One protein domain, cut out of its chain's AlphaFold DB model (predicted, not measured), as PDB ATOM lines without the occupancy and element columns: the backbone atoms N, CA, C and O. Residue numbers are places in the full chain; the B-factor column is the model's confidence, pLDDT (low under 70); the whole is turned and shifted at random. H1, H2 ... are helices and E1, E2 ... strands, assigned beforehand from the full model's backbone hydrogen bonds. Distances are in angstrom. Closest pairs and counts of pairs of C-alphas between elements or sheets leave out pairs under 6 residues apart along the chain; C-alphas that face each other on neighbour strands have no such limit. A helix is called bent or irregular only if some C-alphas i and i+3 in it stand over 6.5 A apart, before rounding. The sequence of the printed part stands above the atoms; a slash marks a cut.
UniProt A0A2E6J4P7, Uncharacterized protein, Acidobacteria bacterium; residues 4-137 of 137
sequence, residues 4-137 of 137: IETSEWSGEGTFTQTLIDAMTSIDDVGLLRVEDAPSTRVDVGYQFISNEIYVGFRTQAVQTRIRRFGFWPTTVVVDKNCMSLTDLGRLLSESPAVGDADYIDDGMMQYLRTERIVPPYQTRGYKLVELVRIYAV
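Overview. This is residues 4 to 137 of the 137 residues of an uncharacterized protein of Acidobacteria bacterium (UniProt A0A2E6J4P7). A twisted sheet of six strands, E1, E2, E3, E4, E7 and E8, makes the body, with both helices packed on it; from one end of it the bent hairpin E5 and E6 reaches away as a long arm. The whole is a rod spanning 75 by 29 by 24 A, loose, with a radius of gyration of the C-alphas of 19.4 A. The 134 printed residues hold two named helices and eight named strands in the order E1 H1 E2 E3 E4 E5 E6 H2 E7 E8, of the class mixed, helices and strands. The large sheet is branched and has parallel and antiparallel pairs; the arm is antiparallel.

Arrangement. Start at E1, residues 4 to 8, an edge strand parallel to E2, residues 29 to 36, where N 5 and O 32 are 2.8 A apart, within hydrogen-bond range. With H1, residues 14 to 24, they form a strand-helix-strand unit, two parallel neighbour strands with a helix between, its crossover left-handed. H1 is on the branched sheet; its closest C-alphas to E8, residues 126 to 136, are Thr 16 and Val 132, 6.8 A. Look next at E4, residues 46 to 57: E2, antiparallel with N 33 and O 54 at 2.8 A, and E3, residues 41 to 43, lie on one side of it, E8 on the other side. E3 and E4 form a hairpin, N 48 and O 41 at 2.8 A; E4 and E8 are parallel, N 49 and O 129 at 2.8 A. E4 runs on into E5, residues 59 to 68, at 62 degrees. E5 bends by 59 degrees at residue 65; its hairpin partner E6, residues 72 to 81, bends by 54 degrees at residue 77, and N 64 and O 76 are 2.9 A apart. H2, residues 85 to 93, is on the branched sheet at a height of 6.9 A, over none of its strands, but only just: 2 of its 9 C-alphas fall on E8. E7, residues 108 to 117, is an edge strand in a hairpin with E8, N 113 and O 130 at 2.8 A. In H1 and H2 every O i to N i+4 pair is within hydrogen-bond range.

Along the chain. Find C-alpha 4, where E1 begins, at (29.682, -28.958, 94.106). E4 runs 34.8 A from C-alpha 46 at (50.149, -41.684, 76.736). E6 measures 26.0 A, E7 28.5 A, and E8 32.7 A, ending at C-alpha 136, (30.151, -42.688, 98.567).

Size, cuts and confidence. The C-alphas farthest apart, of Trp 72 and Tyr 121, are 75.7 A apart. The printed part has no cut. The link from H2 to E7, residues 94 to 107, is long; its residues 103 to 104 pair antiparallel with residues 109 to 110 of E7. Mean pLDDT of the printed part is 88.0, with residues 68 to 69 under 70.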
ATOM      1  N   ILE A   4      28.588 -28.491  94.963       88.62
ATOM      2  CA  ILE A   4      29.682 -28.958  94.106       88.62
ATOM      3  C   ILE A   4      30.987 -28.293  94.548       88.62
ATOM      4  O   ILE A   4      31.112 -27.070  94.514       88.62
ATOM      5  N   GLU A   5      31.967 -29.111  94.919       90.56
ATOM      6  CA  GLU A   5      33.309 -28.700  95.324       90.56
ATOM      7  C   GLU A   5      34.330 -29.201  94.295       90.56
ATOM      8  O   GLU A   5      34.612 -30.392  94.211       90.56
ATOM      9  N   THR A   6      34.892 -28.293  93.497       89.31
ATOM     10  CA  THR A   6      35.890 -28.622  92.458       89.31
ATOM     11  C   THR A   6      37.235 -27.932  92.682       89.31
ATOM     12  O   THR A   6      38.013 -27.776  91.747       89.31
ATOM     13  N   SER A   7      37.510 -27.438  93.893       86.00
ATOM     14  CA  SER A   7      38.724 -26.655  94.172       86.00
ATOM     15  C   SER A   7      40.022 -27.448  94.020       86.00
ATOM     16  O   SER A   7      41.069 -26.846  93.800       86.00
ATOM     17  N   GLU A   8      39.954 -28.773  94.152       87.81
ATOM     18  CA  GLU A   8      41.095 -29.693  94.046       87.81
ATOM     19  C   GLU A   8      41.115 -30.461  92.716       87.81
ATOM     20  O   GLU A   8      41.874 -31.414  92.555       87.81
ATOM     21  N   TRP A   9      40.289 -30.044  91.755       90.81
ATOM     22  CA  TRP A   9      40.257 -30.600  90.409       90.81
ATOM     23  C   TRP A   9      40.889 -29.626  89.415       90.81
ATOM     24  O   TRP A   9      40.504 -28.458  89.325       90.81
ATOM     25  N   SER A  10      41.831 -30.123  88.623       85.75
ATOM     26  CA  SER A  10      42.525 -29.391  87.559       85.75
ATOM     27  C   SER A  10      41.611 -28.941  86.418       85.75
ATOM     28  O   SER A  10      41.997 -28.075  85.630       85.75
ATOM     29  N   GLY A  11      40.415 -29.526  86.303       87.31
ATOM     30  CA  GLY A  11      39.551 -29.381  85.132       87.31
ATOM     31  C   GLY A  11      39.931 -30.320  83.983       87.31
ATOM     32  O   GLY A  11      39.366 -30.210  82.892       87.31
ATOM     33  N   GLU A  12      40.890 -31.230  84.186       85.12
ATOM     34  CA  GLU A  12      41.259 -32.227  83.185       85.12
ATOM     35  C   GLU A  12      40.285 -33.414  83.181       85.12
ATOM     36  O   GLU A  12      39.881 -33.922  84.229       85.12
ATOM     37  N   GLY A  13      39.951 -33.886  81.976       86.62
ATOM     38  CA  GLY A  13      39.083 -35.045  81.758       86.62
ATOM     39  C   GLY A  13      37.697 -34.671  81.236       86.62
ATOM     40  O   GLY A  13      36.840 -34.158  81.958       86.62
ATOM     41  N   THR A  14      37.450 -34.948  79.954       91.50
ATOM     42  CA  THR A  14      36.142 -34.693  79.325       91.50
ATOM     43  C   THR A  14      35.069 -35.628  79.877       91.50
ATOM     44  O   THR A  14      33.912 -35.228  80.042       91.50
ATOM     45  N   PHE A  15      35.438 -36.870  80.195       93.56
ATOM     46  CA  PHE A  15      34.496 -37.824  80.764       93.56
ATOM     47  C   PHE A  15      34.137 -37.466  82.214       93.56
ATOM     48  O   PHE A  15      32.974 -37.564  82.598       93.56
ATOM     49  N   THR A  16      35.092 -36.949  82.986       93.50
ATOM     50  CA  THR A  16      34.877 -36.445  84.350       93.50
ATOM     51  C   THR A  16      33.852 -35.312  84.366       93.50
ATOM     52  O   THR A  16      32.899 -35.370  85.140       93.50
ATOM     53  N   GLN A  17      33.963 -34.340  83.454       94.31
ATOM     54  CA  GLN A  17      32.946 -33.291  83.308       94.31
ATOM     55  C   GLN A  17      31.566 -33.874  82.961       94.31
ATOM     56  O   GLN A  17      30.565 -33.497  83.565       94.31
ATOM     57  N   THR A  18      31.512 -34.845  82.045       94.50
ATOM     58  CA  THR A  18      30.256 -35.508  81.650       94.50
ATOM     59  C   THR A  18      29.588 -36.215  82.837       94.50
ATOM     60  O   THR A  18      28.367 -36.161  82.993       94.50
ATOM     61  N   LEU A  19      30.383 -36.851  83.702       93.88
ATOM     62  CA  LEU A  19      29.915 -37.468  84.942       93.88
ATOM     63  C   LEU A  19      29.369 -36.430  85.929       93.88
ATOM     64  O   LEU A  19      28.298 -36.643  86.494       93.88
ATOM     65  N   ILE A  20      30.068 -35.307  86.118       93.12
ATOM     66  CA  ILE A  20      29.616 -34.203  86.981       93.12
ATOM     67  C   ILE A  20      28.260 -33.678  86.506       93.12
ATOM     68  O   ILE A  20      27.334 -33.542  87.310       93.12
ATOM     69  N   ASP A  21      28.119 -33.432  85.205       93.12
ATOM     70  CA  ASP A  21      26.885 -32.915  84.615       93.12
ATOM     71  C   ASP A  21      25.727 -33.910  84.793       93.12
ATOM     72  O   ASP A  21      24.625 -33.529  85.201       93.12
ATOM     73  N   ALA A  22      25.986 -35.204  84.567       92.62
ATOM     74  CA  ALA A  22      24.998 -36.260  84.763       92.62
ATOM     75  C   ALA A  22      24.564 -36.374  86.233       92.62
ATOM     76  O   ALA A  22      23.367 -36.400  86.519       92.62
ATOM     77  N   MET A  23      25.504 -36.374  87.183       91.75
ATOM     78  CA  MET A  23      25.192 -36.487  88.614       91.75
ATOM     79  C   MET A  23      24.505 -35.242  89.175       91.75
ATOM     80  O   MET A  23      23.652 -35.353  90.052       91.75
ATOM     81  N   THR A  24      24.814 -34.059  88.643       90.06
ATOM     82  CA  THR A  24      24.153 -32.805  89.040       90.06
ATOM     83  C   THR A  24      22.679 -32.782  88.634       90.06
ATOM     84  O   THR A  24      21.874 -32.108  89.277       90.06
ATOM     85  N   SER A  25      22.297 -33.542  87.602       89.00
ATOM     86  CA  SER A  25      20.894 -33.689  87.198       89.00
ATOM     87  C   SER A  25      20.073 -34.609  88.117       89.00
ATOM     88  O   SER A  25      18.847 -34.618  88.027       89.00
ATOM     89  N   ILE A  26      20.725 -35.361  89.015       88.56
ATOM     90  CA  ILE A  26      20.077 -36.305  89.932       88.56
ATOM     91  C   ILE A  26      19.748 -35.600  91.252       88.56
ATOM     92  O   ILE A  26      20.632 -35.219  92.018       88.56
ATOM     93  N   ASP A  27      18.454 -35.481  91.555       84.69
ATOM     94  CA  ASP A  27      17.970 -34.770  92.744       84.69
ATOM     95  C   ASP A  27      18.436 -35.379  94.076       84.69
ATOM     96  O   ASP A  27      18.571 -34.653  95.063       84.69
ATOM     97  N   ASP A  28      18.697 -36.684  94.123       88.12
ATOM     98  CA  ASP A  28      19.126 -37.390  95.336       88.12
ATOM     99  C   ASP A  28      20.611 -37.193  95.671       88.12
ATOM    100  O   ASP A  28      21.040 -37.527  96.779       88.12
ATOM    101  N   VAL A  29      21.394 -36.595  94.766       88.69
ATOM    102  CA  VAL A  29      22.781 -36.203  95.038       88.69
ATOM    103  C   VAL A  29      22.777 -34.881  95.815       88.69
ATOM    104  O   VAL A  29      22.214 -33.868  95.390       88.69
ATOM    105  N   GLY A  30      23.353 -34.896  97.015       86.44
ATOM    106  CA  GLY A  30      23.416 -33.743  97.918       86.44
ATOM    107  C   GLY A  30      24.760 -33.018  97.875       86.44
ATOM    108  O   GLY A  30      24.794 -31.787  97.891       86.44
ATOM    109  N   LEU A  31      25.846 -33.783  97.783       91.00
ATOM    110  CA  LEU A  31      27.227 -33.313  97.756       91.00
ATOM    111  C   LEU A  31      27.968 -33.994  96.605       91.00
ATOM    112  O   LEU A  31      27.813 -35.197  96.394       91.00
ATOM    113  N   LEU A  32      28.795 -33.231  95.906       93.19
ATOM    114  CA  LEU A  32      29.705 -33.721  94.887       93.19
ATOM    115  C   LEU A  32      31.052 -33.020  95.059       93.19
ATOM    116  O   LEU A  32      31.128 -31.804  94.912       93.19
ATOM    117  N   ARG A  33      32.111 -33.765  95.359       94.75
ATOM    118  CA  ARG A  33      33.474 -33.233  95.452       94.75
ATOM    119  C   ARG A  33      34.370 -33.939  94.454       94.75
ATOM    120  O   ARG A  33      34.308 -35.158  94.350       94.75
ATOM    121  N   VAL A  34      35.172 -33.182  93.721       94.50
ATOM    122  CA  VAL A  34      36.030 -33.698  92.651       94.50
ATOM    123  C   VAL A  34      37.473 -33.315  92.935       94.50
ATOM    124  O   VAL A  34      37.757 -32.153  93.230       94.50
ATOM    125  N   GLU A  35      38.360 -34.299  92.838       94.25
ATOM    126  CA  GLU A  35      39.781 -34.179  93.156       94.25
ATOM    127  C   GLU A  35      40.624 -34.871  92.075       94.25
ATOM    128  O   GLU A  35      40.249 -35.931  91.555       94.25
ATOM    129  N   ASP A  36      41.783 -34.301  91.746       91.50
ATOM    130  CA  ASP A  36      42.782 -35.002  90.938       91.50
ATOM    131  C   ASP A  36      43.503 -36.055  91.788       91.50
ATOM    132  O   ASP A  36      44.082 -35.758  92.837       91.50
ATOM    133  N   ALA A  37      43.568 -37.291  91.304       89.06
ATOM    134  CA  ALA A  37      44.362 -38.316  91.960       89.06
ATOM    135  C   ALA A  37      45.865 -38.090  91.697       89.06
ATOM    136  O   ALA A  37      46.273 -37.754  90.577       89.06
ATOM    137  N   PRO A  38      46.744 -38.424  92.661       84.50
ATOM    138  CA  PRO A  38      48.195 -38.280  92.500       84.50
ATOM    139  C   PRO A  38      48.784 -39.207  91.424       84.50
ATOM    140  O   PRO A  38      49.949 -39.073  91.056       84.50
ATOM    141  N   SER A  39      48.005 -40.177  90.933       80.62
ATOM    142  CA  SER A  39      48.414 -41.098  89.874       80.62
ATOM    143  C   SER A  39      48.358 -40.504  88.465       80.62
ATOM    144  O   SER A  39      48.831 -41.173  87.545       80.62
ATOM    145  N   THR A  40      47.828 -39.289  88.275       82.88
ATOM    146  CA  THR A  40      47.822 -38.603  86.971       82.88
ATOM    147  C   THR A  40      49.244 -38.445  86.427       82.88
ATOM    148  O   THR A  40      50.160 -37.998  87.121       82.88
ATOM    149  N   ARG A  41      49.464 -38.867  85.175       87.50
ATOM    150  CA  ARG A  41      50.801 -38.947  84.572       87.50
ATOM    151  C   ARG A  41      50.767 -38.705  83.068       87.50
ATOM    152  O   ARG A  41      49.943 -39.267  82.354       87.50
ATOM    153  N   VAL A  42      51.734 -37.936  82.579       86.25
ATOM    154  CA  VAL A  42      51.943 -37.680  81.148       86.25
ATOM    155  C   VAL A  42      53.278 -38.280  80.715       86.25
ATOM    156  O   VAL A  42      54.290 -38.109  81.396       86.25
ATOM    157  N   ASP A  43      53.280 -38.983  79.586       86.69
ATOM    158  CA  ASP A  43      54.464 -39.585  78.972       86.69
ATOM    159  C   ASP A  43      54.411 -39.439  77.436       86.69
ATOM    160  O   ASP A  43      53.389 -39.076  76.855       86.69
ATOM    161  N   VAL A  44      55.507 -39.756  76.743       81.69
ATOM    162  CA  VAL A  44      55.704 -39.525  75.297       81.69
ATOM    163  C   VAL A  44      54.679 -40.269  74.421       81.69
ATOM    164  O   VAL A  44      54.482 -39.918  73.258       81.69
ATOM    165  N   GLY A  45      54.017 -41.300  74.957       84.94
ATOM    166  CA  GLY A  45      53.032 -42.116  74.236       84.94
ATOM    167  C   GLY A  45      51.636 -42.173  74.856       84.94
ATOM    168  O   GLY A  45      50.726 -42.712  74.218       84.94
ATOM    169  N   TYR A  46      51.445 -41.651  76.068       87.94
ATOM    170  CA  TYR A  46      50.149 -41.684  76.736       87.94
ATOM    171  C   TYR A  46      49.967 -40.532  77.722       87.94
ATOM    172  O   TYR A  46      50.923 -40.041  78.319       87.94
ATOM    173  N   GLN A  47      48.713 -40.155  77.918       91.31
ATOM    174  CA  GLN A  47      48.270 -39.292  78.998       91.31
ATOM    175  C   GLN A  47      47.302 -40.104  79.849       91.31
ATOM    176  O   GLN A  47      46.324 -40.644  79.335       91.31
ATOM    177  N   PHE A  48      47.617 -40.241  81.129       92.69
ATOM    178  CA  PHE A  48      46.790 -40.918  82.111       92.69
ATOM    179  C   PHE A  48      46.218 -39.873  83.063       92.69
ATOM    180  O   PHE A  48      46.961 -39.304  83.859       92.69
ATOM    181  N   ILE A  49      44.918 -39.623  82.948       93.06
ATOM    182  CA  ILE A  49      44.146 -38.755  83.836       93.06
ATOM    183  C   ILE A  49      43.463 -39.664  84.847       93.06
ATOM    184  O   ILE A  49      42.806 -40.632  84.462       93.06
ATOM    185  N   SER A  50      43.643 -39.383  86.130       94.31
ATOM    186  CA  SER A  50      43.013 -40.130  87.208       94.31
ATOM    187  C   SER A  50      42.305 -39.151  88.123       94.31
ATOM    188  O   SER A  50      42.976 -38.399  88.818       94.31
ATOM    189  N   ASN A  51      40.980 -39.203  88.151       94.94
ATOM    190  CA  ASN A  51      40.155 -38.314  88.962       94.94
ATOM    191  C   ASN A  51      39.351 -39.120  89.982       94.94
ATOM    192  O   ASN A  51      38.933 -40.254  89.718       94.94
ATOM    193  N   GLU A  52      39.134 -38.530  91.148       95.56
ATOM    194  CA  GLU A  52      38.317 -39.096  92.213       95.56
ATOM    195  C   GLU A  52      37.131 -38.176  92.482       95.56
ATOM    196  O   GLU A  52      37.262 -36.958  92.578       95.56
ATOM    197  N   ILE A  53      35.948 -38.772  92.569       95.19
ATOM    198  CA  ILE A  53      34.700 -38.078  92.844       95.19
ATOM    199  C   ILE A  53      34.134 -38.650  94.138       95.19
ATOM    200  O   ILE A  53      33.899 -39.848  94.253       95.19
ATOM    201  N   TYR A  54      33.860 -37.785  95.097       94.19
ATOM    202  CA  TYR A  54      33.184 -38.123  96.338       94.19
ATOM    203  C   TYR A  54      31.738 -37.639  96.257       94.19
ATOM    204  O   TYR A  54      31.477 -36.455  96.039       94.19
ATOM    205  N   VAL A  55      30.795 -38.562  96.409       93.50
ATOM    206  CA  VAL A  55      29.357 -38.318  96.279       93.50
ATOM    207  C   VAL A  55      28.692 -38.518  97.632       93.50
ATOM    208  O   VAL A  55      28.734 -39.612  98.191       93.50
ATOM    209  N   GLY A  56      28.035 -37.474  98.132       91.06
ATOM    210  CA  GLY A  56      27.155 -37.560  99.293       91.06
ATOM    211  C   GLY A  56      25.697 -37.565  98.852       91.06
ATOM    212  O   GLY A  56      25.237 -36.649  98.162       91.06
ATOM    213  N   PHE A  57      24.949 -38.585  99.260       90.62
ATOM    214  CA  PHE A  57      23.519 -38.686  98.972       90.62
ATOM    215  C   PHE A  57      22.694 -37.912  99.999       90.62
ATOM    216  O   PHE A  57      23.077 -37.779 101.164       90.62
ATOM    217  N   ARG A  58      21.522 -37.416  99.593       87.12
ATOM    218  CA  ARG A  58      20.567 -36.846 100.550       87.12
ATOM    219  C   ARG A  58      20.135 -37.916 101.545       87.12
ATOM    220  O   ARG A  58      19.930 -39.072 101.178       87.12
ATOM    221  N   THR A  59      19.968 -37.518 102.800       84.56
ATOM    222  CA  THR A  59      19.451 -38.385 103.853       84.56
ATOM    223  C   THR A  59      17.976 -38.102 104.104       84.56
ATOM    224  O   THR A  59      17.524 -36.956 104.108       84.56
ATOM    225  N   GLN A  60      17.207 -39.164 104.327       81.75
ATOM    226  CA  GLN A  60      15.825 -39.088 104.770       81.75
ATOM    227  C   GLN A  60      15.689 -39.752 106.140       81.75
ATOM    228  O   GLN A  60      16.139 -40.880 106.359       81.75
ATOM    229  N   ALA A  61      15.031 -39.047 107.057       75.50
ATOM    230  CA  ALA A  61      14.713 -39.539 108.388       75.50
ATOM    231  C   ALA A  61      13.625 -40.620 108.297       75.50
ATOM    232  O   ALA A  61      12.441 -40.325 108.116       75.50
ATOM    233  N   VAL A  62      14.018 -41.886 108.430       79.12
ATOM    234  CA  VAL A  62      13.095 -43.023 108.393       79.12
ATOM    235  C   VAL A  62      12.849 -43.520 109.814       79.12
ATOM    236  O   VAL A  62      13.780 -43.857 110.550       79.12
ATOM    237  N   GLN A  63      11.578 -43.617 110.211       75.19
ATOM    238  CA  GLN A  63      11.208 -44.294 111.453       75.19
ATOM    239  C   GLN A  63      11.400 -45.798 111.285       75.19
ATOM    240  O   GLN A  63      10.659 -46.463 110.562       75.19
ATOM    241  N   THR A  64      12.400 -46.347 111.965       75.56
ATOM    242  CA  THR A  64      12.689 -47.776 111.948       75.56
ATOM    243  C   THR A  64      12.435 -48.379 113.322       75.56
ATOM    244  O   THR A  64      12.773 -47.817 114.366       75.56
ATOM    245  N   ARG A  65      11.801 -49.553 113.330       73.62
ATOM    246  CA  ARG A  65      11.541 -50.307 114.553       73.62
ATOM    247  C   ARG A  65      12.749 -51.185 114.849       73.62
ATOM    248  O   ARG A  65      12.981 -52.171 114.157       73.62
ATOM    249  N   ILE A  66      13.491 -50.849 115.895       78.94
ATOM    250  CA  ILE A  66      14.608 -51.653 116.389       78.94
ATOM    251  C   ILE A  66      14.196 -52.432 117.637       78.94
ATOM    252  O   ILE A  66      13.286 -52.042 118.369       78.94
ATOM    253  N   ARG A  67      14.874 -53.547 117.909       72.50
ATOM    254  CA  ARG A  67      14.747 -54.247 119.192       72.50
ATOM    255  C   ARG A  67      15.861 -53.793 120.128       72.50
ATOM    256  O   ARG A  67      17.002 -54.226 119.998       72.50
ATOM    257  N   ARG A  68      15.526 -52.953 121.102       56.41
ATOM    258  CA  ARG A  68      16.407 -52.642 122.229       56.41
ATOM    259  C   ARG A  68      16.548 -53.912 123.083       56.41
ATOM    260  O   ARG A  68      15.554 -54.582 123.352       56.41
ATOM    261  N   PHE A  69      17.777 -54.287 123.446       66.94
ATOM    262  CA  PHE A  69      18.089 -55.544 124.156       66.94
ATOM    263  C   PHE A  69      17.637 -56.844 123.449       66.94
ATOM    264  O   PHE A  69      17.443 -57.863 124.099       66.94
ATOM    265  N   GLY A  70      17.444 -56.844 122.124       72.62
ATOM    266  CA  GLY A  70      17.093 -58.056 121.363       72.62
ATOM    267  C   GLY A  70      15.620 -58.488 121.430       72.62
ATOM    268  O   GLY A  70      15.195 -59.283 120.590       72.62
ATOM    269  N   PHE A  71      14.807 -57.920 122.332       73.56
ATOM    270  CA  PHE A  71      13.379 -58.257 122.471       73.56
ATOM    271  C   PHE A  71      12.432 -57.063 122.682       73.56
ATOM    272  O   PHE A  71      11.254 -57.190 122.352       73.56
ATOM    273  N   TRP A  72      12.887 -55.904 123.176       73.31
ATOM    274  CA  TRP A  72      12.005 -54.752 123.410       73.31
ATOM    275  C   TRP A  72      11.867 -53.879 122.157       73.31
ATOM    276  O   TRP A  72      12.838 -53.237 121.752       73.31
ATOM    277  N   PRO A  73      10.685 -53.822 121.513       72.62
ATOM    278  CA  PRO A  73      10.498 -52.998 120.329       72.62
ATOM    279  C   PRO A  73      10.545 -51.511 120.697       72.62
ATOM    280  O   PRO A  73       9.770 -51.041 121.522       72.62
ATOM    281  N   THR A  74      11.432 -50.762 120.056       81.31
ATOM    282  CA  THR A  74      11.542 -49.304 120.152       81.31
ATOM    283  C   THR A  74      11.556 -48.729 118.742       81.31
ATOM    284  O   THR A  74      12.181 -49.291 117.846       81.31
ATOM    285  N   THR A  75      10.862 -47.618 118.534       80.75
ATOM    286  CA  THR A  75      10.951 -46.862 117.282       80.75
ATOM    287  C   THR A  75      12.070 -45.841 117.420       80.75
ATOM    288  O   THR A  75      12.077 -45.068 118.375       80.75
ATOM    289  N   VAL A  76      13.021 -45.854 116.490       81.06
ATOM    290  CA  VAL A  76      14.102 -44.868 116.403       81.06
ATOM    291  C   VAL A  76      14.062 -44.238 115.018       81.06
ATOM    292  O   VAL A  76      13.791 -44.913 114.026       81.06
ATOM    293  N   VAL A  77      14.292 -42.929 114.963       77.44
ATOM    294  CA  VAL A  77      14.486 -42.207 113.706       77.44
ATOM    295  C   VAL A  77      15.936 -42.418 113.285       77.44
ATOM    296  O   VAL A  77      16.841 -42.114 114.059       77.44
ATOM    297  N   VAL A  78      16.146 -42.998 112.107       79.94
ATOM    298  CA  VAL A  78      17.474 -43.234 111.532       79.94
ATOM    299  C   VAL A  78      17.550 -42.484 110.213       79.94
ATOM    300  O   VAL A  78      16.672 -42.652 109.364       79.94
ATOM    301  N   ASP A  79      18.599 -41.691 110.042       75.62
ATOM    302  CA  ASP A  79      18.904 -41.061 108.764       75.62
ATOM    303  C   ASP A  79      19.443 -42.127 107.812       75.62
ATOM    304  O   ASP A  79      20.435 -42.800 108.101       75.62
ATOM    305  N   LYS A  80      18.742 -42.334 106.699       80.25
ATOM    306  CA  LYS A  80      19.165 -43.244 105.635       80.25
ATOM    307  C   LYS A  80      19.401 -42.463 104.360       80.25
ATOM    308  O   LYS A  80      18.598 -41.596 104.027       80.25
ATOM    309  N   ASN A  81      20.460 -42.809 103.638       83.56
ATOM    310  CA  ASN A  81      20.693 -42.286 102.297       83.56
ATOM    311  C   ASN A  81      19.499 -42.648 101.405       83.56
ATOM    312  O   ASN A  81      19.025 -43.787 101.429       83.56
ATOM    313  N   CYS A  82      19.015 -41.679 100.631       85.00
ATOM    314  CA  CYS A  82      17.928 -41.872  99.672       85.00
ATOM    315  C   CYS A  82      18.322 -42.823  98.532       85.00
ATOM    316  O   CYS A  82      17.449 -43.378  97.872       85.00
ATOM    317  N   MET A  83      19.626 -43.005  98.312       87.19
ATOM    318  CA  MET A  83      20.192 -43.746  97.196       87.19
ATOM    319  C   MET A  83      21.480 -44.464  97.622       87.19
ATOM    320  O   MET A  83      22.198 -43.989  98.507       87.19
ATOM    321  N   SER A  84      21.761 -45.612  97.003       89.81
ATOM    322  CA  SER A  84      23.048 -46.311  97.101       89.81
ATOM    323  C   SER A  84      23.947 -46.028  95.893       89.81
ATOM    324  O   SER A  84      23.482 -45.568  94.850       89.81
ATOM    325  N   LEU A  85      25.239 -46.354  95.990       90.75
ATOM    326  CA  LEU A  85      26.156 -46.228  94.853       90.75
ATOM    327  C   LEU A  85      25.728 -47.114  93.668       90.75
ATOM    328  O   LEU A  85      25.804 -46.689  92.520       90.75
ATOM    329  N   THR A  86      25.188 -48.302  93.949       91.50
ATOM    330  CA  THR A  86      24.621 -49.212  92.942       91.50
ATOM    331  C   THR A  86      23.422 -48.601  92.216       91.50
ATOM    332  O   THR A  86      23.311 -48.716  90.994       91.50
ATOM    333  N   ASP A  87      22.539 -47.910  92.942       91.94
ATOM    334  CA  ASP A  87      21.402 -47.202  92.343       91.94
ATOM    335  C   ASP A  87      21.867 -46.044  91.453       91.94
ATOM    336  O   ASP A  87      21.336 -45.863  90.355       91.94
ATOM    337  N   LEU A  88      22.890 -45.301  91.896       91.94
ATOM    338  CA  LEU A  88      23.528 -44.254  91.100       91.94
ATOM    339  C   LEU A  88      24.116 -44.829  89.806       91.94
ATOM    340  O   LEU A  88      23.845 -44.301  88.729       91.94
ATOM    341  N   GLY A  89      24.862 -45.932  89.892       92.19
ATOM    342  CA  GLY A  89      25.426 -46.607  88.722       92.19
ATOM    343  C   GLY A  89      24.354 -47.042  87.722       92.19
ATOM    344  O   GLY A  89      24.517 -46.845  86.518       92.19
ATOM    345  N   ARG A  90      23.208 -47.541  88.206       92.38
ATOM    346  CA  ARG A  90      22.061 -47.874  87.347       92.38
ATOM    347  C   ARG A  90      21.511 -46.640  86.630       92.38
ATOM    348  O   ARG A  90      21.282 -46.700  85.427       92.38
ATOM    349  N   LEU A  91      21.323 -45.522  87.327       92.69
ATOM    350  CA  LEU A  91      20.842 -44.285  86.699       92.69
ATOM    351  C   LEU A  91      21.836 -43.741  85.666       92.69
ATOM    352  O   LEU A  91      21.437 -43.300  84.591       92.69
ATOM    353  N   LEU A  92      23.133 -43.812  85.965       93.25
ATOM    354  CA  LEU A  92      24.179 -43.388  85.036       93.25
ATOM    355  C   LEU A  92      24.263 -44.297  83.803       93.25
ATOM    356  O   LEU A  92      24.512 -43.791  82.710       93.25
ATOM    357  N   SER A  93      23.977 -45.597  83.937       93.19
ATOM    358  CA  SER A  93      23.938 -46.523  82.793       93.19
ATOM    359  C   SER A  93      22.846 -46.192  81.774       93.19
ATOM    360  O   SER A  93      23.022 -46.413  80.577       93.19
ATOM    361  N   GLU A  94      21.735 -45.605  82.231       92.44
ATOM    362  CA  GLU A  94      20.636 -45.166  81.367       92.44
ATOM    363  C   GLU A  94      21.019 -43.919  80.547       92.44
ATOM    364  O   GLU A  94      20.394 -43.638  79.522       92.44
ATOM    365  N   SER A  95      22.062 -43.186  80.959       90.88
ATOM    366  CA  SER A  95      22.588 -42.040  80.220       90.88
ATOM    367  C   SER A  95      23.497 -42.496  79.072       90.88
ATOM    368  O   SER A  95      24.571 -43.049  79.323       90.88
ATOM    369  N   PRO A  96      23.166 -42.177  77.803       88.19
ATOM    370  CA  PRO A  96      24.000 -42.543  76.656       88.19
ATOM    371  C   PRO A  96      25.403 -41.923  76.687       88.19
ATOM    372  O   PRO A  96      26.313 -42.432  76.040       88.19
ATOM    373  N   ALA A  97      25.568 -40.806  77.401       89.44
ATOM    374  CA  ALA A  97      26.841 -40.102  77.509       89.44
ATOM    375  C   ALA A  97      27.799 -40.751  78.524       89.44
ATOM    376  O   ALA A  97      29.010 -40.568  78.418       89.44
ATOM    377  N   VAL A  98      27.270 -41.510  79.494       92.44
ATOM    378  CA  VAL A  98      28.058 -42.135  80.566       92.44
ATOM    379  C   VAL A  98      28.179 -43.639  80.348       92.44
ATOM    380  O   VAL A  98      29.299 -44.144  80.255       92.44
ATOM    381  N   GLY A  99      27.047 -44.333  80.209       92.25
ATOM    382  CA  GLY A  99      26.974 -45.785  80.067       92.25
ATOM    383  C   GLY A  99      27.322 -46.557  81.344       92.25
ATOM    384  O   GLY A  99      27.414 -45.998  82.440       92.25
ATOM    385  N   ASP A 100      27.502 -47.869  81.190       93.88
ATOM    386  CA  ASP A 100      27.810 -48.780  82.296       93.88
ATOM    387  C   ASP A 100      29.173 -48.485  82.935       93.88
ATOM    388  O   ASP A 100      30.139 -48.134  82.249       93.88
ATOM    389  N   ALA A 101      29.247 -48.666  84.254       95.12
ATOM    390  CA  ALA A 101      30.503 -48.645  84.992       95.12
ATOM    391  C   ALA A 101      31.323 -49.911  84.718       95.12
ATOM    392  O   ALA A 101      30.782 -51.014  84.629       95.12
ATOM    393  N   ASP A 102      32.645 -49.763  84.647       95.69
ATOM    394  CA  ASP A 102      33.567 -50.892  84.479       95.69
ATOM    395  C   ASP A 102      33.702 -51.718  85.769       95.69
ATOM    396  O   ASP A 102      34.041 -52.902  85.732       95.69
ATOM    397  N   TYR A 103      33.442 -51.093  86.919       95.62
ATOM    398  CA  TYR A 103      33.376 -51.747  88.222       95.62
ATOM    399  C   TYR A 103      32.391 -51.019  89.134       95.62
ATOM    400  O   TYR A 103      32.320 -49.789  89.107       95.62
ATOM    401  N   ILE A 104      31.673 -51.768  89.972       94.31
ATOM    402  CA  ILE A 104      30.794 -51.207  90.995       94.31
ATOM    403  C   ILE A 104      30.670 -52.146  92.197       94.31
ATOM    404  O   ILE A 104      30.465 -53.352  92.038       94.31
ATOM    405  N   ASP A 105      30.781 -51.579  93.393       90.56
ATOM    406  CA  ASP A 105      30.421 -52.201  94.663       90.56
ATOM    407  C   ASP A 105      29.749 -51.177  95.604       90.56
ATOM    408  O   ASP A 105      29.404 -50.068  95.194       90.56
ATOM    409  N   ASP A 106      29.529 -51.555  96.866       83.00
ATOM    410  CA  ASP A 106      28.843 -50.706  97.849       83.00
ATOM    411  C   ASP A 106      29.630 -49.437  98.241       83.00
ATOM    412  O   ASP A 106      29.039 -48.496  98.775       83.00
ATOM    413  N   GLY A 107      30.947 -49.399  98.019       86.88
ATOM    414  CA  GLY A 107      31.824 -48.300  98.430       86.88
ATOM    415  C   GLY A 107      32.452 -47.520  97.276       86.88
ATOM    416  O   GLY A 107      32.794 -46.350  97.456       86.88
ATOM    417  N   MET A 108      32.611 -48.143  96.107       94.12
ATOM    418  CA  MET A 108      33.333 -47.581  94.973       94.12
ATOM    419  C   MET A 108      32.753 -48.021  93.623       94.12
ATOM    420  O   MET A 108      32.398 -49.176  93.397       94.12
ATOM    421  N   MET A 109      32.715 -47.075  92.691       95.94
ATOM    422  CA  MET A 109      32.375 -47.278  91.289       95.94
ATOM    423  C   MET A 109      33.505 -46.727  90.420       95.94
ATOM    424  O   MET A 109      34.091 -45.695  90.742       95.94
ATOM    425  N   GLN A 110      33.828 -47.399  89.318       96.19
ATOM    426  CA  GLN A 110      34.954 -47.035  88.463       96.19
ATOM    427  C   GLN A 110      34.567 -47.006  86.991       96.19
ATOM    428  O   GLN A 110      33.887 -47.903  86.495       96.19
ATOM    429  N   TYR A 111      35.120 -46.024  86.288       96.50
ATOM    430  CA  TYR A 111      35.109 -45.929  84.838       96.50
ATOM    431  C   TYR A 111      36.533 -45.814  84.304       96.50
ATOM    432  O   TYR A 111      37.343 -45.056  84.834       96.50
ATOM    433  N   LEU A 112      36.828 -46.536  83.233       95.56
ATOM    434  CA  LEU A 112      38.088 -46.503  82.514       95.56
ATOM    435  C   LEU A 112      37.808 -46.266  81.029       95.56
ATOM    436  O   LEU A 112      37.457 -47.174  80.273       95.56
ATOM    437  N   ARG A 113      38.013 -45.030  80.582       93.94
ATOM    438  CA  ARG A 113      37.891 -44.657  79.173       93.94
ATOM    439  C   ARG A 113      39.264 -44.585  78.533       93.94
ATOM    440  O   ARG A 113      40.225 -44.098  79.120       93.94
ATOM    441  N   THR A 114      39.366 -45.085  77.306       92.69
ATOM    442  CA  THR A 114      40.596 -44.974  76.524       92.69
ATOM    443  C   THR A 114      40.297 -44.459  75.137       92.69
ATOM    444  O   THR A 114      39.463 -45.028  74.434       92.69
ATOM    445  N   GLU A 115      41.040 -43.449  74.722       91.31
ATOM    446  CA  GLU A 115      40.948 -42.855  73.399       91.31
ATOM    447  C   GLU A 115      42.346 -42.744  72.788       91.31
ATOM    448  O   GLU A 115      43.363 -42.709  73.484       91.31
ATOM    449  N   ARG A 116      42.426 -42.715  71.459       90.25
ATOM    450  CA  ARG A 116      43.659 -42.370  70.755       90.25
ATOM    451  C   ARG A 116      43.496 -40.998  70.123       90.25
ATOM    452  O   ARG A 116      42.776 -40.864  69.139       90.25
ATOM    453  N   ILE A 117      44.239 -40.023  70.630       87.94
ATOM    454  CA  ILE A 117      44.207 -38.650  70.133       87.94
ATOM    455  C   ILE A 117      45.357 -38.454  69.151       87.94
ATOM    456  O   ILE A 117      46.516 -38.747  69.453       87.94
ATOM    457  N   VAL A 118      45.041 -37.953  67.957       87.81
ATOM    458  CA  VAL A 118      46.028 -37.538  66.952       87.81
ATOM    459  C   VAL A 118      45.899 -36.026  66.775       87.81
ATOM    460  O   VAL A 118      44.948 -35.581  66.131       87.81
ATOM    461  N   PRO A 119      46.811 -35.225  67.354       84.38
ATOM    462  CA  PRO A 119      46.761 -33.778  67.201       84.38
ATOM    463  C   PRO A 119      46.866 -33.360  65.727       84.38
ATOM    464  O   PRO A 119      47.578 -34.013  64.951       84.38
ATOM    465  N   PRO A 120      46.211 -32.256  65.325       87.75
ATOM    466  CA  PRO A 120      46.390 -31.691  63.996       87.75
ATOM    467  C   PRO A 120      47.875 -31.479  63.689       87.75
ATOM    468  O   PRO A 120      48.634 -31.021  64.539       87.75
ATOM    469  N   TYR A 121      48.287 -31.804  62.462       84.12
ATOM    470  CA  TYR A 121      49.669 -31.661  61.980       84.12
ATOM    471  C   TYR A 121      50.720 -32.558  62.668       84.12
ATOM    472  O   TYR A 121      51.911 -32.410  62.398       84.12
ATOM    473  N   GLN A 122      50.309 -33.532  63.488       79.56
ATOM    474  CA  GLN A 122      51.197 -34.513  64.112       79.56
ATOM    475  C   GLN A 122      50.924 -35.919  63.560       79.56
ATOM    476  O   GLN A 122      49.788 -36.374  63.494       79.56
ATOM    477  N   THR A 123      51.973 -36.647  63.166       76.19
ATOM    478  CA  THR A 123      51.837 -38.023  62.639       76.19
ATOM    479  C   THR A 123      51.717 -39.073  63.744       76.19
ATOM    480  O   THR A 123      51.104 -40.124  63.548       76.19
ATOM    481  N   ARG A 124      52.293 -38.806  64.924       81.81
ATOM    482  CA  ARG A 124      52.211 -39.677  66.103       81.81
ATOM    483  C   ARG A 124      51.149 -39.165  67.071       81.81
ATOM    484  O   ARG A 124      51.367 -38.156  67.727       81.81
ATOM    485  N   GLY A 125      50.031 -39.879  67.166       85.94
ATOM    486  CA  GLY A 125      49.070 -39.691  68.253       85.94
ATOM    487  C   GLY A 125      49.541 -40.299  69.575       85.94
ATOM    488  O   GLY A 125      50.476 -41.102  69.587       85.94
ATOM    489  N   TYR A 126      48.851 -39.956  70.656       89.44
ATOM    490  CA  TYR A 126      49.044 -40.528  71.988       89.44
ATOM    491  C   TYR A 126      47.773 -41.244  72.453       89.44
ATOM    492  O   TYR A 126      46.679 -41.023  71.924       89.44
ATOM    493  N   LYS A 127      47.920 -42.149  73.420       91.75
ATOM    494  CA  LYS A 127      46.784 -42.806  74.070       91.75
ATOM    495  C   LYS A 127      46.330 -41.963  75.260       91.75
ATOM    496  O   LYS A 127      47.098 -41.793  76.199       91.75
ATOM    497  N   LEU A 128      45.107 -41.457  75.230       92.69
ATOM    498  CA  LEU A 128      44.459 -40.892  76.404       92.69
ATOM    499  C   LEU A 128      43.802 -42.030  77.185       92.69
ATOM    500  O   LEU A 128      43.111 -42.874  76.612       92.69
ATOM    501  N   VAL A 129      44.050 -42.073  78.483       94.44
ATOM    502  CA  VAL A 129      43.401 -42.982  79.418       94.44
ATOM    503  C   VAL A 129      42.843 -42.127  80.538       94.44
ATOM    504  O   VAL A 129      43.603 -41.461  81.233       94.44
ATOM    505  N   GLU A 130      41.531 -42.143  80.697       95.00
ATOM    506  CA  GLU A 130      40.830 -41.426  81.751       95.00
ATOM    507  C   GLU A 130      40.227 -42.453  82.707       95.00
ATOM    508  O   GLU A 130      39.373 -43.257  82.328       95.00
ATOM    509  N   LEU A 131      40.740 -42.462  83.932       96.06
ATOM    510  CA  LEU A 131      40.262 -43.277  85.032       96.06
ATOM    511  C   LEU A 131      39.498 -42.376  85.996       96.06
ATOM    512  O   LEU A 131      40.068 -41.440  86.549       96.06
ATOM    513  N   VAL A 132      38.233 -42.692  86.239       96.31
ATOM    514  CA  VAL A 132      37.424 -41.991  87.236       96.31
ATOM    515  C   VAL A 132      36.965 -42.989  88.281       96.31
ATOM    516  O   VAL A 132      36.385 -44.021  87.939       96.31
ATOM    517  N   ARG A 133      37.233 -42.688  89.552       96.19
ATOM    518  CA  ARG A 133      36.700 -43.438  90.695       96.19
ATOM    519  C   ARG A 133      35.686 -42.585  91.425       96.19
ATOM    520  O   ARG A 133      35.927 -41.408  91.657       96.19
ATOM    521  N   ILE A 134      34.563 -43.184  91.782       95.88
ATOM    522  CA  ILE A 134      33.469 -42.539  92.489       95.88
ATOM    523  C   ILE A 134      33.291 -43.257  93.823       95.88
ATOM    524  O   ILE A 134      33.095 -44.471  93.839       95.88
ATOM    525  N   TYR A 135      33.351 -42.514  94.921       94.56
ATOM    526  CA  TYR A 135      33.195 -43.012  96.284       94.56
ATOM    527  C   TYR A 135      31.957 -42.402  96.938       94.56
ATOM    528  O   TYR A 135      31.687 -41.212  96.768       94.56
ATOM    529  N   ALA A 136      31.224 -43.199  97.715       90.62
ATOM    530  CA  ALA A 136      30.151 -42.688  98.567       90.62
ATOM    531  C   ALA A 136      30.730 -42.154  99.889       90.62
ATOM    532  O   ALA A 136      31.516 -42.854 100.536       90.62
ATOM    533  N   VAL A 137      30.331 -40.943 100.295       87.81
ATOM    534  CA  VAL A 137      30.746 -40.285 101.554       87.81
ATOM    535  C   VAL A 137      29.572 -39.838 102.410       87.81
ATOM    536  O   VAL A 137      28.487 -39.550 101.851       87.81
TER     537      VAL A 137